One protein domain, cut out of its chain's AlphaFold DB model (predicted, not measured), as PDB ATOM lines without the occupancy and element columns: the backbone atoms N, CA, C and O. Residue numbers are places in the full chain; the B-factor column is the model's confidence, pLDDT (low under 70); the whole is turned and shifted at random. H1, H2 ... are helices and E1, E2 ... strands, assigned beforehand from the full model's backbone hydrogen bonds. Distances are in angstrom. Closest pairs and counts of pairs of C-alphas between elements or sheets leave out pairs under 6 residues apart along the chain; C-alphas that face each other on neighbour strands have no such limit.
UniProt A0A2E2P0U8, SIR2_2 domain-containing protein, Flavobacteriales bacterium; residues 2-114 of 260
ATOM      1  N   VAL A   2      42.736  14.347 -41.648       82.56
ATOM      2  CA  VAL A   2      42.698  13.965 -40.216       82.56
ATOM      3  C   VAL A   2      42.831  12.450 -40.032       82.56
ATOM      4  O   VAL A   2      43.510  11.999 -39.117       82.56
ATOM      5  N   TYR A   3      42.227  11.664 -40.922       86.81
ATOM      6  CA  TYR A   3      42.309  10.209 -40.879       86.81
ATOM      7  C   TYR A   3      43.730   9.688 -41.131       86.81
ATOM      8  O   TYR A   3      44.223   8.886 -40.346       86.81
ATOM      9  N   GLU A   4      44.407  10.191 -42.170       87.62
ATOM     10  CA  GLU A   4      45.817   9.877 -42.455       87.62
ATOM     11  C   GLU A   4      46.674  10.153 -41.231       87.62
ATOM     12  O   GLU A   4      47.482   9.322 -40.838       87.62
ATOM     13  N   ARG A   5      46.453  11.308 -40.601       85.31
ATOM     14  CA  ARG A   5      47.182  11.705 -39.407       85.31
ATOM     15  C   ARG A   5      46.963  10.724 -38.257       85.31
ATOM     16  O   ARG A   5      47.932  10.279 -37.660       85.31
ATOM     17  N   ILE A   6      45.713  10.335 -37.988       84.75
ATOM     18  CA  ILE A   6      45.397   9.328 -36.965       84.75
ATOM     19  C   ILE A   6      46.123   8.014 -37.262       84.75
ATOM     20  O   ILE A   6      46.684   7.420 -36.350       84.75
ATOM     21  N   VAL A   7      46.124   7.558 -38.513       84.44
ATOM     22  CA  VAL A   7      46.725   6.273 -38.891       84.44
ATOM     23  C   VAL A   7      48.257   6.318 -38.846       84.44
ATOM     24  O   VAL A   7      48.866   5.372 -38.359       84.44
ATOM     25  N   LEU A   8      48.877   7.404 -39.313       85.62
ATOM     26  CA  LEU A   8      50.332   7.520 -39.461       85.62
ATOM     27  C   LEU A   8      51.051   8.008 -38.193       85.62
ATOM     28  O   LEU A   8      52.207   7.653 -37.991       85.62
ATOM     29  N   GLU A   9      50.399   8.815 -37.348       84.56
ATOM     30  CA  GLU A   9      50.982   9.288 -36.079       84.56
ATOM     31  C   GLU A   9      50.690   8.346 -34.903       84.56
ATOM     32  O   GLU A   9      51.337   8.447 -33.860       84.56
ATOM     33  N   SER A  10      49.723   7.429 -35.035       74.81
ATOM     34  CA  SER A  10      49.468   6.446 -33.981       74.81
ATOM     35  C   SER A  10      50.645   5.475 -33.872       74.81
ATOM     36  O   SER A  10      51.049   4.899 -34.884       74.81
ATOM     37  N   PRO A  11      51.167   5.216 -32.657       74.88
ATOM     38  CA  PRO A  11      52.125   4.140 -32.455       74.88
ATOM     39  C   PRO A  11      51.526   2.828 -32.980       74.88
ATOM     40  O   PRO A  11      50.367   2.539 -32.654       74.88
ATOM     41  N   PRO A  12      52.269   2.031 -33.769       72.75
ATOM     42  CA  PRO A  12      51.747   0.782 -34.301       72.75
ATOM     43  C   PRO A  12      51.343  -0.132 -33.139       72.75
ATOM     44  O   PRO A  12      52.160  -0.472 -32.283       72.75
ATOM     45  N   ILE A  13      50.069  -0.519 -33.095       71.25
ATOM     46  CA  ILE A  13      49.504  -1.348 -32.021       71.25
ATOM     47  C   ILE A  13      49.790  -2.822 -32.315       71.25
ATOM     48  O   ILE A  13      49.965  -3.621 -31.395       71.25
ATOM     49  N   LEU A  14      49.805  -3.200 -33.597       69.50
ATOM     50  CA  LEU A  14      49.987  -4.580 -34.051       69.50
ATOM     51  C   LEU A  14      51.236  -4.801 -34.906       69.50
ATOM     52  O   LEU A  14      51.447  -5.923 -35.365       69.50
ATOM     53  N   GLY A  15      52.029  -3.756 -35.157       72.88
ATOM     54  CA  GLY A  15      53.168  -3.816 -36.082       72.88
ATOM     55  C   GLY A  15      52.768  -3.970 -37.558       72.88
ATOM     56  O   GLY A  15      53.632  -4.188 -38.399       72.88
ATOM     57  N   ASP A  16      51.473  -3.859 -37.873       80.81
ATOM     58  CA  ASP A  16      50.902  -3.942 -39.219       80.81
ATOM     59  C   ASP A  16      49.853  -2.837 -39.374       80.81
ATOM     60  O   ASP A  16      48.768  -2.899 -38.783       80.81
ATOM     61  N   LEU A  17      50.187  -1.844 -40.202       82.75
ATOM     62  CA  LEU A  17      49.358  -0.670 -40.468       82.75
ATOM     63  C   LEU A  17      47.942  -1.054 -40.914       82.75
ATOM     64  O   LEU A  17      46.973  -0.431 -40.490       82.75
ATOM     65  N   THR A  18      47.801  -2.125 -41.701       84.12
ATOM     66  CA  THR A  18      46.503  -2.588 -42.213       84.12
ATOM     67  C   THR A  18      45.590  -3.038 -41.077       84.12
ATOM     68  O   THR A  18      44.391  -2.747 -41.066       84.12
ATOM     69  N   ARG A  19      46.142  -3.756 -40.093       84.56
ATOM     70  CA  ARG A  19      45.366  -4.243 -38.945       84.56
ATOM     71  C   ARG A  19      45.030  -3.119 -37.971       84.56
ATOM     72  O   ARG A  19      43.950  -3.130 -37.374       84.56
ATOM     73  N   ASP A  20      45.934  -2.160 -37.808       85.25
ATOM     74  CA  ASP A  20      45.709  -0.982 -36.966       85.25
ATOM     75  C   ASP A  20      44.641  -0.060 -37.568       85.25
ATOM     76  O   ASP A  20      43.750   0.435 -36.862       85.25
ATOM     77  N   GLU A  21      44.640   0.070 -38.891       89.25
ATOM     78  CA  GLU A  21      43.593   0.742 -39.642       89.25
ATOM     79  C   GLU A  21      42.232   0.046 -39.475       89.25
ATOM     80  O   GLU A  21      41.233   0.684 -39.129       89.25
ATOM     81  N   GLU A  22      42.184  -1.280 -39.645       90.00
ATOM     82  CA  GLU A  22      40.957  -2.064 -39.473       90.00
ATOM     83  C   GLU A  22      40.385  -1.908 -38.055       90.00
ATOM     84  O   GLU A  22      39.188  -1.649 -37.888       90.00
ATOM     85  N   LYS A  23      41.233  -1.964 -37.020       89.69
ATOM     86  CA  LYS A  23      40.832  -1.690 -35.629       89.69
ATOM     87  C   LYS A  23      40.244  -0.292 -35.453       89.69
ATOM     88  O   LYS A  23      39.252  -0.131 -34.735       89.69
ATOM     89  N   THR A  24      40.840   0.716 -36.084       90.38
ATOM     90  CA  THR A  24      40.356   2.102 -36.033       90.38
ATOM     91  C   THR A  24      38.979   2.217 -36.680       90.38
ATOM     92  O   THR A  24      38.042   2.714 -36.050       90.38
ATOM     93  N   LYS A  25      38.799   1.645 -37.875       93.50
ATOM     94  CA  LYS A  25      37.503   1.599 -38.565       93.50
ATOM     95  C   LYS A  25      36.438   0.841 -37.771       93.50
ATOM     96  O   LYS A  25      35.287   1.266 -37.745       93.50
ATOM     97  N   VAL A  26      36.796  -0.226 -37.048       94.56
ATOM     98  CA  VAL A  26      35.874  -0.932 -36.134       94.56
ATOM     99  C   VAL A  26      35.389  -0.018 -35.004       94.56
ATOM    100  O   VAL A  26      34.207  -0.051 -34.655       94.56
ATOM    101  N   LYS A  27      36.268   0.809 -34.419       91.75
ATOM    102  CA  LYS A  27      35.867   1.787 -33.391       91.75
ATOM    103  C   LYS A  27      34.922   2.840 -33.974       91.75
ATOM    104  O   LYS A  27      33.883   3.105 -33.374       91.75
ATOM    105  N   ILE A  28      35.238   3.371 -35.154       90.62
ATOM    106  CA  ILE A  28      34.392   4.344 -35.863       90.62
ATOM    107  C   ILE A  28      33.014   3.744 -36.157       90.62
ATOM    108  O   ILE A  28      31.998   4.338 -35.805       90.62
ATOM    109  N   ALA A  29      32.960   2.520 -36.686       94.38
ATOM    110  CA  ALA A  29      31.705   1.824 -36.954       94.38
ATOM    111  C   ALA A  29      30.841   1.656 -35.690       94.38
ATOM    112  O   ALA A  29      29.624   1.820 -35.744       94.38
ATOM    113  N   LYS A  30      31.455   1.375 -34.531       92.81
ATOM    114  CA  LYS A  30      30.738   1.298 -33.246       92.81
ATOM    115  C   LYS A  30      30.155   2.643 -32.806       92.81
ATOM    116  O   LYS A  30      29.074   2.650 -32.225       92.81
ATOM    117  N   LEU A  31      30.844   3.755 -33.064       89.31
ATOM    118  CA  LEU A  31      30.342   5.095 -32.745       89.31
ATOM    119  C   LEU A  31      29.152   5.470 -33.638       89.31
ATOM    120  O   LEU A  31      28.138   5.945 -33.134       89.31
ATOM    121  N   LEU A  32      29.245   5.171 -34.936       88.12
ATOM    122  CA  LEU A  32      28.215   5.488 -35.930       88.12
ATOM    123  C   LEU A  32      26.938   4.643 -35.798       88.12
ATOM    124  O   LEU A  32      25.868   5.073 -36.212       88.12
ATOM    125  N   ARG A  33      27.000   3.470 -35.152       86.31
ATOM    126  CA  ARG A  33      25.813   2.634 -34.867       86.31
ATOM    127  C   ARG A  33      24.724   3.331 -34.054       86.31
ATOM    128  O   ARG A  33      23.595   2.859 -34.050       86.31
ATOM    129  N   LYS A  34      25.060   4.404 -33.338       74.81
ATOM    130  CA  LYS A  34      24.125   5.125 -32.465       74.81
ATOM    131  C   LYS A  34      23.226   6.123 -33.211       74.81
ATOM    132  O   LYS A  34      22.464   6.825 -32.555       74.81
ATOM    133  N   MET A  35      23.323   6.222 -34.538       71.81
ATOM    134  CA  MET A  35      22.506   7.155 -35.322       71.81
ATOM    135  C   MET A  35      21.036   6.714 -35.372       71.81
ATOM    136  O   MET A  35      20.731   5.531 -35.527       71.81
ATOM    137  N   SER A  36      20.134   7.677 -35.177       66.88
ATOM    138  CA  SER A  36      18.704   7.444 -34.971       66.88
ATOM    139  C   SER A  36      17.901   7.428 -36.271       66.88
ATOM    140  O   SER A  36      18.319   7.965 -37.296       66.88
ATOM    141  N   ASN A  37      16.701   6.852 -36.194       78.00
ATOM    142  CA  ASN A  37      15.694   6.932 -37.247       78.00
ATOM    143  C   ASN A  37      15.270   8.388 -37.493       78.00
ATOM    144  O   ASN A  37      15.300   9.211 -36.574       78.00
ATOM    145  N   HIS A  38      14.847   8.690 -38.722       83.88
ATOM    146  CA  HIS A  38      14.303  10.000 -39.075       83.88
ATOM    147  C   HIS A  38      13.165   9.853 -40.087       83.88
ATOM    148  O   HIS A  38      13.344   9.234 -41.134       83.88
ATOM    149  N   ASP A  39      12.029  10.499 -39.819       87.06
ATOM    150  CA  ASP A  39      10.824  10.425 -40.661       87.06
ATOM    151  C   ASP A  39      11.050  10.842 -42.125       87.06
ATOM    152  O   ASP A  39      10.408  10.310 -43.028       87.06
ATOM    153  N   LEU A  40      12.031  11.713 -42.395       90.62
ATOM    154  CA  LEU A  40      12.449  12.077 -43.750       90.62
ATOM    155  C   LEU A  40      12.827  10.858 -44.599       90.62
ATOM    156  O   LEU A  40      12.528  10.827 -45.789       90.62
ATOM    157  N   TYR A  41      13.470   9.845 -44.009       93.62
ATOM    158  CA  TYR A  41      13.842   8.642 -44.748       93.62
ATOM    159  C   TYR A  41      12.615   7.875 -45.237       93.62
ATOM    160  O   TYR A  41      12.652   7.312 -46.329       93.62
ATOM    161  N   ASN A  42      11.517   7.903 -44.477       93.81
ATOM    162  CA  ASN A  42      10.257   7.304 -44.898       93.81
ATOM    163  C   ASN A  42       9.666   8.041 -46.109       93.81
ATOM    164  O   ASN A  42       9.244   7.406 -47.074       93.81
ATOM    165  N   GLU A  43       9.681   9.375 -46.094       94.81
ATOM    166  CA  GLU A  43       9.184  10.183 -47.214       94.81
ATOM    167  C   GLU A  43      10.047  10.044 -48.473       94.81
ATOM    168  O   GLU A  43       9.507   9.940 -49.575       94.81
ATOM    169  N   ILE A  44      11.371   9.961 -48.317       94.75
ATOM    170  CA  ILE A  44      12.303   9.691 -49.420       94.75
ATOM    171  C   ILE A  44      12.063   8.291 -50.001       94.75
ATOM    172  O   ILE A  44      12.024   8.133 -51.216       94.75
ATOM    173  N   TYR A  45      11.865   7.275 -49.157       94.56
ATOM    174  CA  TYR A  45      11.659   5.894 -49.600       94.56
ATOM    175  C   TYR A  45      10.387   5.704 -50.445       94.56
ATOM    176  O   TYR A  45      10.372   4.897 -51.385       94.56
ATOM    177  N   LYS A  46       9.329   6.466 -50.130       93.12
ATOM    178  CA  LYS A  46       8.045   6.464 -50.852       93.12
ATOM    179  C   LYS A  46       8.126   7.065 -52.259       93.12
ATOM    180  O   LYS A  46       7.180   6.903 -53.024       93.12
ATOM    181  N   LEU A  47       9.214   7.753 -52.615       94.25
ATOM    182  CA  LEU A  47       9.414   8.243 -53.979       94.25
ATOM    183  C   LEU A  47       9.510   7.069 -54.965       94.25
ATOM    184  O   LEU A  47       9.959   5.972 -54.608       94.25
ATOM    185  N   ASN A  48       9.124   7.297 -56.222       92.75
ATOM    186  CA  ASN A  48       9.221   6.302 -57.291       92.75
ATOM    187  C   ASN A  48      10.671   6.166 -57.802       92.75
ATOM    188  O   ASN A  48      10.996   6.493 -58.939       92.75
ATOM    189  N   ILE A  49      11.566   5.760 -56.899       95.06
ATOM    190  CA  ILE A  49      13.002   5.594 -57.121       95.06
ATOM    191  C   ILE A  49      13.399   4.170 -56.739       95.06
ATOM    192  O   ILE A  49      13.103   3.723 -55.619       95.06
ATOM    193  N   ASP A  50      14.125   3.516 -57.644       95.94
ATOM    194  CA  ASP A  50      14.658   2.166 -57.460       95.94
ATOM    195  C   ASP A  50      16.054   2.163 -56.834       95.94
ATOM    196  O   ASP A  50      16.380   1.263 -56.065       95.94
ATOM    197  N   HIS A  51      16.890   3.159 -57.131       98.00
ATOM    198  CA  HIS A  51      18.291   3.195 -56.709       98.00
ATOM    199  C   HIS A  51      18.590   4.405 -55.814       98.00
ATOM    200  O   HIS A  51      18.557   5.547 -56.261       98.00
ATOM    201  N   TYR A  52      18.958   4.137 -54.563       98.25
ATOM    202  CA  TYR A  52      19.425   5.118 -53.583       98.25
ATOM    203  C   TYR A  52      20.927   4.957 -53.385       98.25
ATOM    204  O   TYR A  52      21.400   3.848 -53.148       98.25
ATOM    205  N   LEU A  53      21.691   6.041 -53.476       98.31
ATOM    206  CA  LEU A  53      23.132   6.046 -53.226       98.31
ATOM    207  C   LEU A  53      23.393   6.841 -51.950       98.31
ATOM    208  O   LEU A  53      22.851   7.933 -51.790       98.31
ATOM    209  N   THR A  54      24.225   6.313 -51.056       96.88
ATOM    210  CA  THR A  54      24.589   7.000 -49.817       96.88
ATOM    211  C   THR A  54      26.080   6.915 -49.529       96.88
ATOM    212  O   THR A  54      26.713   5.869 -49.700       96.88
ATOM    213  N   THR A  55      26.632   8.036 -49.072       95.50
ATOM    214  CA  THR A  55      27.977   8.133 -48.495       95.50
ATOM    215  C   THR A  55      27.966   7.868 -46.989       95.50
ATOM    216  O   THR A  55      29.030   7.697 -46.393       95.50
ATOM    217  N   ASN A  56      26.779   7.801 -46.375       94.31
ATOM    218  CA  ASN A  56      26.627   7.489 -44.962       94.31
ATOM    219  C   ASN A  56      26.971   6.019 -44.712       94.31
ATOM    220  O   ASN A  56      26.523   5.115 -45.425       94.31
ATOM    221  N   TYR A  57      27.738   5.782 -43.653       94.88
ATOM    222  CA  TYR A  57      28.138   4.431 -43.269       94.88
ATOM    223  C   TYR A  57      27.077   3.727 -42.417       94.88
ATOM    224  O   TYR A  57      27.082   2.498 -42.348       94.88
ATOM    225  N   ASP A  58      26.236   4.494 -41.715       93.75
ATOM    226  CA  ASP A  58      25.218   4.002 -40.789       93.75
ATOM    227  C   ASP A  58      23.977   3.437 -41.504       93.75
ATOM    228  O   ASP A  58      23.871   3.434 -42.732       93.75
ATOM    229  N   PHE A  59      23.032   2.936 -40.707       93.31
ATOM    230  CA  PHE A  59      21.806   2.294 -41.179       93.31
ATOM    231  C   PHE A  59      20.528   3.040 -40.790       93.31
ATOM    232  O   PHE A  59      19.464   2.428 -40.786       93.31
ATOM    233  N   GLY A  60      20.580   4.343 -40.499       93.00
ATOM    234  CA  GLY A  60      19.389   5.129 -40.151       93.00
ATOM    235  C   GLY A  60      18.276   5.016 -41.202       93.00
ATOM    236  O   GLY A  60      17.113   4.799 -40.855       93.00
ATOM    237  N   PHE A  61      18.639   5.047 -42.490       94.25
ATOM    238  CA  PHE A  61      17.707   4.834 -43.605       94.25
ATOM    239  C   PHE A  61      17.076   3.430 -43.576       94.25
ATOM    240  O   PHE A  61      15.854   3.298 -43.574       94.25
ATOM    241  N   LEU A  62      17.900   2.377 -43.487       94.31
ATOM    242  CA  LEU A  62      17.433   0.984 -43.465       94.31
ATOM    243  C   LEU A  62      16.568   0.683 -42.239       94.31
ATOM    244  O   LEU A  62      15.519   0.058 -42.369       94.31
ATOM    245  N   ASN A  63      16.992   1.145 -41.062       92.94
ATOM    246  CA  ASN A  63      16.270   0.965 -39.808       92.94
ATOM    247  C   ASN A  63      14.905   1.653 -39.872       92.94
ATOM    248  O   ASN A  63      13.903   1.038 -39.520       92.94
ATOM    249  N   THR A  64      14.847   2.883 -40.399       93.88
ATOM    250  CA  THR A  64      13.577   3.599 -40.577       93.88
ATOM    251  C   THR A  64      12.633   2.826 -41.495       93.88
ATOM    252  O   THR A  64      11.470   2.640 -41.147       93.88
ATOM    253  N   ILE A  65      13.112   2.324 -42.637       93.81
ATOM    254  CA  ILE A  65      12.256   1.591 -43.581       93.81
ATOM    255  C   ILE A  65      11.792   0.264 -42.981       93.81
ATOM    256  O   ILE A  65      10.603  -0.029 -43.017       93.81
ATOM    257  N   LYS A  66      12.699  -0.502 -42.364       92.88
ATOM    258  CA  LYS A  66      12.372  -1.778 -41.714       92.88
ATOM    259  C   LYS A  66      11.340  -1.620 -40.591       92.88
ATOM    260  O   LYS A  66      10.557  -2.530 -40.357       92.88
ATOM    261  N   SER A  67      11.344  -0.484 -39.890       92.50
ATOM    262  CA  SER A  67      10.360  -0.187 -38.844       92.50
ATOM    263  C   SER A  67       8.997   0.267 -39.375       92.50
ATOM    264  O   SER A  67       8.023   0.165 -38.638       92.50
ATOM    265  N   ASN A  68       8.912   0.779 -40.607       93.06
ATOM    266  CA  ASN A  68       7.686   1.376 -41.160       93.06
ATOM    267  C   ASN A  68       7.033   0.550 -42.279       93.06
ATOM    268  O   ASN A  68       5.894   0.830 -42.646       93.06
ATOM    269  N   HIS A  69       7.737  -0.437 -42.838       93.31
ATOM    270  CA  HIS A  69       7.287  -1.217 -43.992       93.31
ATOM    271  C   HIS A  69       7.570  -2.700 -43.789       93.31
ATOM    272  O   HIS A  69       8.616  -3.078 -43.259       93.31
ATOM    273  N   GLU A  70       6.675  -3.549 -44.288       94.75
ATOM    274  CA  GLU A  70       6.932  -4.982 -44.398       94.75
ATOM    275  C   GLU A  70       7.876  -5.234 -45.581       94.75
ATOM    276  O   GLU A  70       7.488  -5.159 -46.750       94.75
ATOM    277  N   ILE A  71       9.156  -5.445 -45.272       95.44
ATOM    278  CA  ILE A  71      10.219  -5.514 -46.270       95.44
ATOM    279  C   ILE A  71      11.301  -6.516 -45.870       95.44
ATOM    280  O   ILE A  71      11.705  -6.585 -44.705       95.44
ATOM    281  N   SER A  72      11.820  -7.265 -46.841       96.19
ATOM    282  CA  SER A  72      13.052  -8.032 -46.678       96.19
ATOM    283  C   SER A  72      14.260  -7.197 -47.106       96.19
ATOM    284  O   SER A  72      14.204  -6.422 -48.065       96.19
ATOM    285  N   ILE A  73      15.362  -7.332 -46.366       96.19
ATOM    286  CA  ILE A  73      16.624  -6.647 -46.656       96.19
ATOM    287  C   ILE A  73      17.708  -7.702 -46.842       96.19
ATOM    288  O   ILE A  73      18.071  -8.400 -45.895       96.19
ATOM    289  N   GLU A  74      18.245  -7.789 -48.053       95.81
ATOM    290  CA  GLU A  74      19.329  -8.705 -48.405       95.81
ATOM    291  C   GLU A  74      20.628  -7.927 -48.620       95.81
ATOM    292  O   GLU A  74      20.643  -6.852 -49.220       95.81
ATOM    293  N   ASN A  75      21.743  -8.466 -48.131       94.75
ATOM    294  CA  ASN A  75      23.059  -7.885 -48.359       94.75
ATOM    295  C   ASN A  75      23.684  -8.461 -49.634       94.75
ATOM    296  O   ASN A  75      23.988  -9.650 -49.683       94.75
ATOM    297  N   GLU A  76      23.954  -7.615 -50.628       92.38
ATOM    298  CA  GLU A  76      24.531  -8.030 -51.907       92.38
ATOM    299  C   GLU A  76      25.875  -7.323 -52.130       92.38
ATOM    300  O   GLU A  76      25.974  -6.247 -52.723       92.38
ATOM    301  N   SER A  77      26.948  -7.928 -51.616       90.75
ATOM    302  CA  SER A  77      28.316  -7.500 -51.906       90.75
ATOM    303  C   SER A  77      29.318  -8.613 -51.636       90.75
ATOM    304  O   SER A  77      29.305  -9.232 -50.575       90.75
ATOM    305  N   THR A  78      30.249  -8.808 -52.568       90.62
ATOM    306  CA  THR A  78      31.447  -9.639 -52.365       90.62
ATOM    307  C   THR A  78      32.691  -8.801 -52.060       90.62
ATOM    308  O   THR A  78      33.787  -9.330 -51.889       90.62
ATOM    309  N   GLU A  79      32.550  -7.477 -51.990       94.06
ATOM    310  CA  GLU A  79      33.682  -6.566 -51.871       94.06
ATOM    311  C   GLU A  79      34.150  -6.453 -50.417       94.06
ATOM    312  O   GLU A  79      33.353  -6.384 -49.477       94.06
ATOM    313  N   LYS A  80      35.470  -6.392 -50.210       92.94
ATOM    314  CA  LYS A  80      36.040  -6.026 -48.904       92.94
ATOM    315  C   LYS A  80      36.163  -4.506 -48.751       92.94
ATOM    316  O   LYS A  80      35.875  -4.006 -47.670       92.94
ATOM    317  N   ILE A  81      36.548  -3.816 -49.825       94.31
ATOM    318  CA  ILE A  81      36.882  -2.383 -49.894       94.31
ATOM    319  C   ILE A  81      36.378  -1.766 -51.215       94.31
ATOM    320  O   ILE A  81      35.963  -2.510 -52.102       94.31
ATOM    321  N   TYR A  82      36.416  -0.433 -51.339       93.94
ATOM    322  CA  TYR A  82      36.077   0.381 -52.530       93.94
ATOM    323  C   TYR A  82      34.626   0.364 -53.038       93.94
ATOM    324  O   TYR A  82      34.308   1.142 -53.925       93.94
ATOM    325  N   SER A  83      33.754  -0.486 -52.487       96.56
ATOM    326  CA  SER A  83      32.284  -0.403 -52.590       96.56
ATOM    327  C   SER A  83      31.723  -0.019 -53.976       96.56
ATOM    328  O   SER A  83      30.805   0.792 -54.090       96.56
ATOM    329  N   ILE A  84      32.234  -0.627 -55.051       97.56
ATOM    330  CA  ILE A  84      31.766  -0.363 -56.420       97.56
ATOM    331  C   ILE A  84      30.401  -1.006 -56.658       97.56
ATOM    332  O   ILE A  84      29.576  -0.482 -57.406       97.56
ATOM    333  N   ARG A  85      30.142  -2.145 -56.017       97.12
ATOM    334  CA  ARG A  85      28.921  -2.943 -56.176       97.12
ATOM    335  C   ARG A  85      28.203  -3.218 -54.853       97.12
ATOM    336  O   ARG A  85      27.234  -3.967 -54.833       97.12
ATOM    337  N   ARG A  86      28.682  -2.651 -53.741       97.25
ATOM    338  CA  ARG A  86      28.080  -2.833 -52.417       97.25
ATOM    339  C   ARG A  86      26.686  -2.224 -52.360       97.25
ATOM    340  O   ARG A  86      26.541  -1.003 -52.400       97.25
ATOM    341  N   LYS A  87      25.680  -3.079 -52.172       97.81
ATOM    342  CA  LYS A  87      24.304  -2.645 -51.949       97.81
ATOM    343  C   LYS A  87      23.556  -3.536 -50.966       97.81
ATOM    344  O   LYS A  87      23.891  -4.705 -50.773       97.81
ATOM    345  N   LYS A  88      22.496  -2.977 -50.399       97.62
ATOM    346  CA  LYS A  88      21.388  -3.730 -49.823       97.62
ATOM    347  C   LYS A  88      20.237  -3.744 -50.819       97.62
ATOM    348  O   LYS A  88      19.979  -2.744 -51.491       97.62
ATOM    349  N   VAL A  89      19.548  -4.869 -50.901       97.81
ATOM    350  CA  VAL A  89      18.354  -5.056 -51.716       97.81
ATOM    351  C   VAL A  89      17.149  -5.037 -50.791       97.81
ATOM    352  O   VAL A  89      17.094  -5.804 -49.837       97.81
ATOM    353  N   LEU A  90      16.219  -4.131 -51.062       97.50
ATOM    354  CA  LEU A  90      15.021  -3.873 -50.281       97.50
ATOM    355  C   LEU A  90      13.823  -4.390 -51.085       97.50
ATOM    356  O   LEU A  90      13.469  -3.790 -52.098       97.50
ATOM    357  N   THR A  91      13.224  -5.502 -50.661       96.88
ATOM    358  CA  THR A  91      12.132  -6.157 -51.398       96.88
ATOM    359  C   THR A  91      10.858  -6.161 -50.567       96.88
ATOM    360  O   THR A  91      10.841  -6.687 -49.456       96.88
ATOM    361  N   ASN A  92       9.781  -5.591 -51.104       92.00
ATOM    362  CA  ASN A  92       8.425  -5.774 -50.581       92.00
ATOM    363  C   ASN A  92       7.572  -6.538 -51.611       92.00
ATOM    364  O   ASN A  92       8.078  -6.950 -52.654       92.00
ATOM    365  N   SER A  93       6.280  -6.735 -51.339       89.12
ATOM    366  CA  SER A  93       5.399  -7.519 -52.220       89.12
ATOM    367  C   SER A  93       5.291  -6.974 -53.652       89.12
ATOM    368  O   SER A  93       5.004  -7.737 -54.569       89.12
ATOM    369  N   ASN A  94       5.516  -5.670 -53.849       85.62
ATOM    370  CA  ASN A  94       5.183  -4.964 -55.090       85.62
ATOM    371  C   ASN A  94       6.391  -4.290 -55.762       85.62
ATOM    372  O   ASN A  94       6.256  -3.758 -56.860       85.62
ATOM    373  N   SER A  95       7.553  -4.239 -55.108       90.75
ATOM    374  CA  SER A  95       8.700  -3.459 -55.571       90.75
ATOM    375  C   SER A  95      10.023  -3.974 -55.014       90.75
ATOM    376  O   SER A  95      10.096  -4.570 -53.935       90.75
ATOM    377  N   LYS A  96      11.088  -3.695 -55.764       95.81
ATOM    378  CA  LYS A  96      12.466  -3.998 -55.397       95.81
ATOM    379  C   LYS A  96      13.302  -2.735 -55.551       95.81
ATOM    380  O   LYS A  96      13.452  -2.228 -56.656       95.81
ATOM    381  N   LYS A  97      13.847  -2.248 -54.442       97.50
ATOM    382  CA  LYS A  97      14.696  -1.055 -54.367       97.50
ATOM    383  C   LYS A  97      16.108  -1.448 -53.926       97.50
ATOM    384  O   LYS A  97      16.331  -2.513 -53.352       97.50
ATOM    385  N   TYR A  98      17.079  -0.587 -54.183       98.25
ATOM    386  CA  TYR A  98      18.497  -0.839 -53.957       98.25
ATOM    387  C   TYR A  98      19.119   0.338 -53.214       98.25
ATOM    388  O   TYR A  98      19.046   1.469 -53.689       98.25
ATOM    389  N   LEU A  99      19.773   0.070 -52.086       98.38
ATOM    390  CA  LEU A  99      20.574   1.054 -51.361       98.38
ATOM    391  C   LEU A  99      22.059   0.749 -51.549       98.38
ATOM    392  O   LEU A  99      22.561  -0.241 -51.022       98.38
ATOM    393  N   TRP A 100      22.764   1.606 -52.273       98.56
ATOM    394  CA  TRP A 100      24.196   1.510 -52.528       98.56
ATOM    395  C   TRP A 100      24.983   2.280 -51.466       98.56
ATOM    396  O   TRP A 100      24.840   3.496 -51.341       98.56
ATOM    397  N   HIS A 101      25.852   1.583 -50.735       97.94
ATOM    398  CA  HIS A 101      26.739   2.183 -49.732       97.94
ATOM    399  C   HIS A 101      28.088   2.512 -50.371       97.94
ATOM    400  O   HIS A 101      29.057   1.760 -50.221       97.94
ATOM    401  N   ILE A 102      28.144   3.613 -51.123       97.50
ATOM    402  CA  ILE A 102      29.254   3.898 -52.046       97.50
ATOM    403  C   ILE A 102      30.572   4.213 -51.324       97.50
ATOM    404  O   ILE A 102      31.635   3.966 -51.880       97.50
ATOM    405  N   HIS A 103      30.518   4.651 -50.060       96.31
ATOM    406  CA  HIS A 103      31.698   4.853 -49.201       96.31
ATOM    407  C   HIS A 103      31.898   3.737 -48.155       96.31
ATOM    408  O   HIS A 103      32.719   3.869 -47.247       96.31
ATOM    409  N   GLY A 104      31.171   2.620 -48.274       96.50
ATOM    410  CA  GLY A 104      31.202   1.520 -47.307       96.50
ATOM    411  C   GLY A 104      30.148   1.624 -46.206       96.50
ATOM    412  O   GLY A 104      29.306   2.514 -46.204       96.50
ATOM    413  N   GLU A 105      30.176   0.665 -45.280       96.06
ATOM    414  CA  GLU A 105      29.134   0.495 -44.259       96.06
ATOM    415  C   GLU A 105      29.683  -0.023 -42.919       96.06
ATOM    416  O   GLU A 105      30.703  -0.720 -42.859       96.06
ATOM    417  N   ILE A 106      28.960   0.260 -41.833       95.00
ATOM    418  CA  ILE A 106      29.331  -0.110 -40.455       95.00
ATOM    419  C   ILE A 106      29.377  -1.623 -40.170       95.00
ATOM    420  O   ILE A 106      30.033  -2.046 -39.214       95.00
ATOM    421  N   GLU A 107      28.699  -2.460 -40.961       94.12
ATOM    422  CA  GLU A 107      28.794  -3.929 -40.862       94.12
ATOM    423  C   GLU A 107      30.040  -4.496 -41.539       94.12
ATOM    424  O   GLU A 107      30.476  -5.606 -41.226       94.12
ATOM    425  N   ARG A 108      30.670  -3.713 -42.420       95.62
ATOM    426  CA  ARG A 108      31.922  -4.070 -43.076       95.62
ATOM    427  C   ARG A 108      32.957  -2.971 -42.845       95.62
ATOM    428  O   ARG A 108      33.316  -2.287 -43.803       95.62
ATOM    429  N   PRO A 109      33.501  -2.827 -41.621       95.19
ATOM    430  CA  PRO A 109      34.406  -1.732 -41.285       95.19
ATOM    431  C   PRO A 109      35.559  -1.510 -42.271       95.19
ATOM    432  O   PRO A 109      35.771  -0.354 -42.611       95.19
ATOM    433  N   PRO A 110      36.240  -2.538 -42.831       94.62
ATOM    434  CA  PRO A 110      37.286  -2.312 -43.834       94.62
ATOM    435  C   PRO A 110      36.839  -1.479 -45.045       94.62
ATOM    436  O   PRO A 110      37.657  -0.771 -45.626       94.62
ATOM    437  N   SER A 111      35.551  -1.540 -45.406       95.81
ATOM    438  CA  SER A 111      34.983  -0.816 -46.546       95.81
ATOM    439  C   SER A 111      34.817   0.684 -46.324       95.81
ATOM    440  O   SER A 111      34.670   1.399 -47.308       95.81
ATOM    441  N   ILE A 112      34.843   1.147 -45.071       95.44
ATOM    442  CA  ILE A 112      34.669   2.555 -44.710       95.44
ATOM    443  C   ILE A 112      35.809   3.385 -45.316       95.44
ATOM    444  O   ILE A 112      36.984   3.151 -45.028       95.44
ATOM    445  N   MET A 113      35.455   4.366 -46.142       93.50
ATOM    446  CA  MET A 113      36.397   5.279 -46.790       93.50
ATOM    447  C   MET A 113      36.507   6.575 -45.990       93.50
ATOM    448  O   MET A 113      35.540   7.319 -45.912       93.50
ATOM    449  N   LEU A 114      37.666   6.839 -45.388       90.56
ATOM    450  CA  LEU A 114      37.903   8.038 -44.557       90.56
ATOM    451  C   LEU A 114      39.154   8.819 -44.955       90.56
ATOM    452  O   LEU A 114      39.454   9.858 -44.369       90.56
TER     453      LEU A 114
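This is residues 2 to 114 of the 260 residues of the protein "SIR2_2 domain-containing protein" of Flavobacteriales bacterium (UniProt A0A2E2P0U8). At one end of an elongated domain stands a four-stranded sheet with H4 over one face and H3 packed on H4; at the other end H2 and H1 make a helical arm. Residues 102 to 114, with no named element, lie in the middle, their C-alphas 2 to 13 A from the mean. The printed part has 113 residues with H1, H2, H3, E1, H4, E2, E3 and E4 in that order, of mixed class; the mixed sheet runs E1, E4, E3, E2. It is only just loose, close to compact, with a radius of gyration of the C-alphas of 16.0 A and spans of 52 by 27 by 19 A.

Edge strand E1, residues 51 to 54, is parallel to E4, residues 96 to 101; N 52 and O 98 are 2.8 A apart. E2, residues 72 to 76, E3, residues 87 to 91, and E4 form a meander, antiparallel neighbours in two hairpins, with N 74 to O 89 at 2.9 A and N 90 to O 97 at 2.8 A. H4, residues 60 to 68, is on the sheet at a height of 9.1 A, and E1, H4, E2 make a split strand-helix-strand unit, E4 and E3 between its strands, with a right-handed crossover. H3, residues 39 to 45, touches H4 about perpendicular at 87 degrees, the closest C-alphas, Tyr 41 and Phe 61, 5.5 A apart. H1, residues 2 to 9, and H2, residues 17 to 32, form a helical hairpin and only just touch, with 3 pairs of C-alphas within 8 A, the closest Val 7 and Glu 21 at 6.4 A, H2 with residues 17 to 21 alone. In H1, H2, H3 and H4 every O i to N i+4 pair is within hydrogen-bond range.

H1 begins at C-alpha 2 (42.698, 13.965, -40.216). H2 is 22.5 A long, E4 16.6 A, ending at C-alpha 101 (26.739, 2.183, -49.732).

The C-alphas of Pro 11 and Asn 94, the two farthest apart, are 52.9 A apart. The printed part has no cut and no long link; residues 14 and 36 are under 70 in pLDDT.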